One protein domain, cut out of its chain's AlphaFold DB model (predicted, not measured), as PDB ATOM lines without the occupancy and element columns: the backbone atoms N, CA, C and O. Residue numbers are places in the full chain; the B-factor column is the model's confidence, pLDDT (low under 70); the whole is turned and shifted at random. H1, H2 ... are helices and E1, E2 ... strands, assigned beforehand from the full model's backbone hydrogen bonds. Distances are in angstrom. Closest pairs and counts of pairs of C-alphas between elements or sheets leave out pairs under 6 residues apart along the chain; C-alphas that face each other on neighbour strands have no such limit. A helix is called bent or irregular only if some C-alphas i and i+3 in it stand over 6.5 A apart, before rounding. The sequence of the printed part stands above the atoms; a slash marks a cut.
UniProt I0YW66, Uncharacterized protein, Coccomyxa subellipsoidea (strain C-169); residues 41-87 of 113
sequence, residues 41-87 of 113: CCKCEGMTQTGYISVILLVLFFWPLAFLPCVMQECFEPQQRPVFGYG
ATOM      1  N   CYS A  41     151.735 239.368 266.277       71.00
ATOM      2  CA  CYS A  41     151.580 240.610 267.037       71.00
ATOM      3  C   CYS A  41     152.627 241.688 266.690       71.00
ATOM      4  O   CYS A  41     152.596 242.777 267.253       71.00
ATOM      5  N   CYS A  42     153.544 241.404 265.758       69.62
ATOM      6  CA  CYS A  42     154.554 242.345 265.279       69.62
ATOM      7  C   CYS A  42     154.095 243.300 264.184       69.62
ATOM      8  O   CYS A  42     154.736 244.331 263.990       69.62
ATOM      9  N   LYS A  43     152.969 243.037 263.510       64.00
ATOM     10  CA  LYS A  43     152.217 244.165 262.959       64.00
ATOM     11  C   LYS A  43     151.362 244.674 264.101       64.00
ATOM     12  O   LYS A  43     150.471 243.964 264.550       64.00
ATOM     13  N   CYS A  44     151.660 245.882 264.566       62.91
ATOM     14  CA  CYS A  44     150.940 246.624 265.602       62.91
ATOM     15  C   CYS A  44     149.489 246.978 265.192       62.91
ATOM     16  O   CYS A  44     149.041 248.110 265.355       62.91
ATOM     17  N   GLU A  45     148.757 246.029 264.613       60.25
ATOM     18  CA  GLU A  45     147.370 246.131 264.178       60.25
ATOM     19  C   GLU A  45     146.491 246.419 265.401       60.25
ATOM     20  O   GLU A  45     146.242 245.549 266.241       60.25
ATOM     21  N   GLY A  46     146.072 247.680 265.527       62.41
ATOM     22  CA  GLY A  46     145.250 248.164 266.635       62.41
ATOM     23  C   GLY A  46     146.012 248.487 267.926       62.41
ATOM     24  O   GLY A  46     145.386 248.560 268.983       62.41
ATOM     25  N   MET A  47     147.337 248.673 267.882       67.25
ATOM     26  CA  MET A  47     148.100 249.038 269.081       67.25
ATOM     27  C   MET A  47     147.802 250.482 269.511       67.25
ATOM     28  O   MET A  47     147.852 251.413 268.709       67.25
ATOM     29  N   THR A  48     147.519 250.679 270.799       74.31
ATOM     30  CA  THR A  48     147.340 252.014 271.380       74.31
ATOM     31  C   THR A  48     148.665 252.780 271.417       74.31
ATOM     32  O   THR A  48     149.744 252.185 271.421       74.31
ATOM     33  N   GLN A  49     148.605 254.114 271.497       77.19
ATOM     34  CA  GLN A  49     149.796 254.972 271.604       77.19
ATOM     35  C   GLN A  49     150.705 254.561 272.776       77.19
ATOM     36  O   GLN A  49     151.926 254.536 272.648       77.19
ATOM     37  N   THR A  50     150.109 254.148 273.895       81.94
ATOM     38  CA  THR A  50     150.826 253.601 275.053       81.94
ATOM     39  C   THR A  50     151.575 252.309 274.719       81.94
ATOM     40  O   THR A  50     152.701 252.126 275.174       81.94
ATOM     41  N   GLY A  51     150.988 251.435 273.896       79.44
ATOM     42  CA  GLY A  51     151.641 250.213 273.424       79.44
ATOM     43  C   GLY A  51     152.842 250.493 272.517       79.44
ATOM     44  O   GLY A  51     153.856 249.810 272.603       79.44
ATOM     45  N   TYR A  52     152.791 251.539 271.692       82.00
ATOM     46  CA  TYR A  52     153.962 251.947 270.908       82.00
ATOM     47  C   TYR A  52     155.107 252.443 271.790       82.00
ATOM     48  O   TYR A  52     156.255 252.048 271.592       82.00
ATOM     49  N   ILE A  53     154.800 253.275 272.788       85.56
ATOM     50  CA  ILE A  53     155.808 253.797 273.719       85.56
ATOM     51  C   ILE A  53     156.464 252.650 274.492       85.56
ATOM     52  O   ILE A  53     157.686 252.634 274.641       85.56
ATOM     53  N   SER A  54     155.681 251.666 274.944       82.75
ATOM     54  CA  SER A  54     156.239 250.513 275.647       82.75
ATOM     55  C   SER A  54     157.163 249.694 274.747       82.75
ATOM     56  O   SER A  54     158.253 249.352 275.192       82.75
ATOM     57  N   VAL A  55     156.807 249.457 273.478       80.75
ATOM     58  CA  VAL A  55     157.691 248.763 272.525       80.75
ATOM     59  C   VAL A  55     158.991 249.532 272.298       80.75
ATOM     60  O   VAL A  55     160.052 248.918 272.309       80.75
ATOM     61  N   ILE A  56     158.942 250.860 272.159       84.31
ATOM     62  CA  ILE A  56     160.148 251.687 271.983       84.31
ATOM     63  C   ILE A  56     161.083 251.554 273.191       84.31
ATOM     64  O   ILE A  56     162.273 251.292 273.023       84.31
ATOM     65  N   LEU A  57     160.554 251.685 274.411       86.88
ATOM     66  CA  LEU A  57     161.349 251.501 275.629       86.88
ATOM     67  C   LEU A  57     161.929 250.085 275.697       86.88
ATOM     68  O   LEU A  57     163.094 249.896 276.036       86.88
ATOM     69  N   LEU A  58     161.141 249.083 275.323       84.62
ATOM     70  CA  LEU A  58     161.558 247.690 275.369       84.62
ATOM     71  C   LEU A  58     162.654 247.390 274.338       84.62
ATOM     72  O   LEU A  58     163.585 246.669 274.662       84.62
ATOM     73  N   VAL A  59     162.636 248.008 273.155       84.88
ATOM     74  CA  VAL A  59     163.741 247.920 272.182       84.88
ATOM     75  C   VAL A  59     165.014 248.586 272.716       84.88
ATOM     76  O   VAL A  59     166.096 248.016 272.583       84.88
ATOM     77  N   LEU A  60     164.898 249.763 273.340       84.69
ATOM     78  CA  LEU A  60     166.047 250.524 273.844       84.69
ATOM     79  C   LEU A  60     166.738 249.855 275.040       84.69
ATOM     80  O   LEU A  60     167.963 249.869 275.120       84.69
ATOM     81  N   PHE A  61     165.969 249.273 275.962       85.00
ATOM     82  CA  PHE A  61     166.503 248.680 277.193       85.00
ATOM     83  C   PHE A  61     166.642 247.150 277.125       85.00
ATOM     84  O   PHE A  61     167.505 246.582 277.788       85.00
ATOM     85  N   PHE A  62     165.812 246.476 276.325       84.06
ATOM     86  CA  PHE A  62     165.681 245.016 276.283       84.06
ATOM     87  C   PHE A  62     165.463 244.495 274.850       84.06
ATOM     88  O   PHE A  62     164.541 243.716 274.598       84.06
ATOM     89  N   TRP A  63     166.340 244.889 273.917       74.62
ATOM     90  CA  TRP A  63     166.317 244.503 272.495       74.62
ATOM     91  C   TRP A  63     165.809 243.074 272.211       74.62
ATOM     92  O   TRP A  63     164.890 242.935 271.403       74.62
ATOM     93  N   PRO A  64     166.333 241.992 272.831       78.06
ATOM     94  CA  PRO A  64     165.887 240.639 272.487       78.06
ATOM     95  C   PRO A  64     164.436 240.357 272.894       78.06
ATOM     96  O   PRO A  64     163.743 239.611 272.205       78.06
ATOM     97  N   LEU A  65     163.940 240.969 273.974       76.06
ATOM     98  CA  LEU A  65     162.563 240.760 274.427       76.06
ATOM     99  C   LEU A  65     161.549 241.431 273.489       76.06
ATOM    100  O   LEU A  65     160.407 240.980 273.419       76.06
ATOM    101  N   ALA A  66     161.951 242.447 272.722       74.56
ATOM    102  CA  ALA A  66     161.070 243.116 271.765       74.56
ATOM    103  C   ALA A  66     160.625 242.205 270.606       74.56
ATOM    104  O   ALA A  66     159.591 242.460 269.993       74.56
ATOM    105  N   PHE A  67     161.347 241.108 270.349       76.25
ATOM    106  CA  PHE A  67     161.002 240.130 269.311       76.25
ATOM    107  C   PHE A  67     160.080 239.007 269.797       76.25
ATOM    108  O   PHE A  67     159.522 238.287 268.970       76.25
ATOM    109  N   LEU A  68     159.869 238.861 271.110       77.75
ATOM    110  CA  LEU A  68     158.951 237.861 271.669       77.75
ATOM    111  C   LEU A  68     157.542 237.894 271.043       77.75
ATOM    112  O   LEU A  68     157.075 236.839 270.616       77.75
ATOM    113  N   PRO A  69     156.865 239.051 270.888       71.75
ATOM    114  CA  PRO A  69     155.552 239.097 270.237       71.75
ATOM    115  C   PRO A  69     155.567 238.674 268.757       71.75
ATOM    116  O   PRO A  69     154.506 238.395 268.201       71.75
ATOM    117  N   CYS A  70     156.737 238.584 268.111       74.69
ATOM    118  CA  CYS A  70     156.847 238.087 266.736       74.69
ATOM    119  C   CYS A  70     156.864 236.560 266.667       74.69
ATOM    120  O   CYS A  70     156.514 235.998 265.634       74.69
ATOM    121  N   VAL A  71     157.304 235.897 267.740       73.31
ATOM    122  CA  VAL A  71     157.518 234.442 267.778       73.31
ATOM    123  C   VAL A  71     156.465 233.705 268.608       73.31
ATOM    124  O   VAL A  71     156.394 232.477 268.563       73.31
ATOM    125  N   MET A  72     155.628 234.440 269.346       75.25
ATOM    126  CA  MET A  72     154.507 233.888 270.103       75.25
ATOM    127  C   MET A  72     153.481 233.238 269.172       75.25
ATOM    128  O   MET A  72     152.904 233.894 268.307       75.25
ATOM    129  N   GLN A  73     153.217 231.951 269.398       69.12
ATOM    130  CA  GLN A  73     152.254 231.160 268.623       69.12
ATOM    131  C   GLN A  73     150.817 231.689 268.759       69.12
ATOM    132  O   GLN A  73     150.074 231.679 267.784       69.12
ATOM    133  N   GLU A  74     150.459 232.245 269.922       71.25
ATOM    134  CA  GLU A  74     149.142 232.862 270.180       71.25
ATOM    135  C   GLU A  74     148.820 233.999 269.199       71.25
ATOM    136  O   GLU A  74     147.668 234.284 268.879       71.25
ATOM    137  N   CYS A  75     149.851 234.650 268.663       71.31
ATOM    138  CA  CYS A  75     149.679 235.707 267.681       71.31
ATOM    139  C   CYS A  75     149.290 235.197 266.288       71.31
ATOM    140  O   CYS A  75     148.866 235.999 265.458       71.31
ATOM    141  N   PHE A  76     149.443 233.897 266.035       76.25
ATOM    142  CA  PHE A  76     149.084 233.220 264.792       76.25
ATOM    143  C   PHE A  76     147.823 232.366 264.944       76.25
ATOM    144  O   PHE A  76     147.450 231.656 264.010       76.25
ATOM    145  N   GLU A  77     147.158 232.418 266.101       82.56
ATOM    146  CA  GLU A  77     145.920 231.679 266.298       82.56
ATOM    147  C   GLU A  77     144.831 232.140 265.321       82.56
ATOM    148  O   GLU A  77     144.758 233.326 264.970       82.56
ATOM    149  N   PRO A  78     143.964 231.214 264.877       84.00
ATOM    150  CA  PRO A  78     142.826 231.560 264.047       84.00
ATOM    151  C   PRO A  78     141.916 232.538 264.791       84.00
ATOM    152  O   PRO A  78     141.598 232.375 265.969       84.00
ATOM    153  N   GLN A  79     141.486 233.569 264.079       87.31
ATOM    154  CA  GLN A  79     140.565 234.587 264.565       87.31
ATOM    155  C   GLN A  79     139.346 234.615 263.653       87.31
ATOM    156  O   GLN A  79     139.378 234.105 262.535       87.31
ATOM    157  N   GLN A  80     138.252 235.200 264.121       90.19
ATOM    158  CA  GLN A  80     137.050 235.378 263.312       90.19
ATOM    159  C   GLN A  80     136.641 236.840 263.282       90.19
ATOM    160  O   GLN A  80     136.874 237.567 264.243       90.19
ATOM    161  N   ARG A  81     136.017 237.291 262.199       88.38
ATOM    162  CA  ARG A  81     135.488 238.656 262.093       88.38
ATOM    163  C   ARG A  81     134.092 238.654 261.468       88.38
ATOM    164  O   ARG A  81     133.802 237.783 260.647       88.38
ATOM    165  N   PRO A  82     133.213 239.585 261.869       89.19
ATOM    166  CA  PRO A  82     131.875 239.679 261.307       89.19
ATOM    167  C   PRO A  82     131.919 240.266 259.893       89.19
ATOM    168  O   PRO A  82     132.583 241.276 259.649       89.19
ATOM    169  N   VAL A  83     131.166 239.653 258.981       87.50
ATOM    170  CA  VAL A  83     130.918 240.168 257.633       87.50
ATOM    171  C   VAL A  83     129.516 240.754 257.593       87.50
ATOM    172  O   VAL A  83     128.533 240.069 257.884       87.50
ATOM    173  N   PHE A  84     129.437 242.034 257.241       86.00
ATOM    174  CA  PHE A  84     128.191 242.786 257.189       86.00
ATOM    175  C   PHE A  84     127.629 242.818 255.768       86.00
ATOM    176  O   PHE A  84     128.360 243.017 254.799       86.00
ATOM    177  N   GLY A  85     126.319 242.634 255.650       83.44
ATOM    178  CA  GLY A  85     125.583 242.743 254.396       83.44
ATOM    179  C   GLY A  85     124.157 243.217 254.635       83.44
ATOM    180  O   GLY A  85     123.715 243.367 255.773       83.44
ATOM    181  N   TYR A  86     123.427 243.477 253.556       81.31
ATOM    182  CA  TYR A  86     122.006 243.796 253.648       81.31
ATOM    183  C   TYR A  86     121.193 242.506 253.778       81.31
ATOM    184  O   TYR A  86     121.481 241.516 253.103       81.31
ATOM    185  N   GLY A  87     120.198 242.507 254.668       68.94
ATOM    186  CA  GLY A  87     119.317 241.357 254.847       68.94
ATOM    187  C   GLY A  87     118.490 241.061 253.586       68.94
ATOM    188  O   GLY A  87     118.323 241.936 252.730       68.94
TER     189      GLY A  87
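Overview. This is residues 41 to 87 of the 113 residues of an uncharacterized protein of Coccomyxa subellipsoidea (strain C-169) (UniProt I0YW66). What shape do these atoms make? A bent helix, H1, folds back as an open V with residues 41 to 44 on its open side, and beyond the short helix H2 residues 77 to 87, with the strand E1, stick out as a long arm. What is it built of? The 47 printed residues hold H1, H2 and E1 in that order, class mixed, helices and strands; E1 pairs with no named strand. How spread is it? It is extended, with a radius of gyration of the C-alphas of 15.0 A and spans of 53 by 24 by 10 A.

Arrangement. How does the first helix run? H1, residues 49 to 71, was assigned as one helix by its hydrogen bonds but is bent, C-alphas 61 and 64 being 9.3 A apart. Its arms H1a, residues 49 to 61, and H1b, residues 64 to 71, run opposite ways at a steep tilt of 51 degrees. They touch, H1a with residues 55 to 59 alone, and the closest C-alphas, of Val 59 and Ala 66, are 5.5 A apart. What follows? H2, residues 73 to 76, is close to H1b but not clearly touching, with the closest C-alphas, of Pro 69 and Cys 75, 7.2 A apart. E1, residues 79 to 86, is apart from H1a, H1b and H2. Do the backbones keep helix pairs? In H1a every O i to N i+4 pair is within hydrogen-bond range; in H1b 1 of 4 is, beside 4 of 5 O i to N i+3 pairs, and H2 is too short for an i+4 pair. H1b is irregular, with C-alphas 66 and 69 at 7.0 A.

Along the chain. Where do the arms lie? H1a begins at C-alpha 49, (149.796, 254.972, 271.604), and is 18.7 A long; H1b is 11.4 A long. Where is the rest? H2 is 5.4 A long. E1 is 23.4 A long and ends at C-alpha 86, (122.006, 243.796, 253.648).

Size, cuts and confidence. How large is it? The two C-alphas farthest apart, of Phe 61 and Gly 87, are 52.7 A apart. Is it unbroken? The printed part has no cut, and the links H1 to H2 and H2 to E1 are tight. Where is confidence low? The pLDDT is under 70 at residues 42 to 47, 73 and 87.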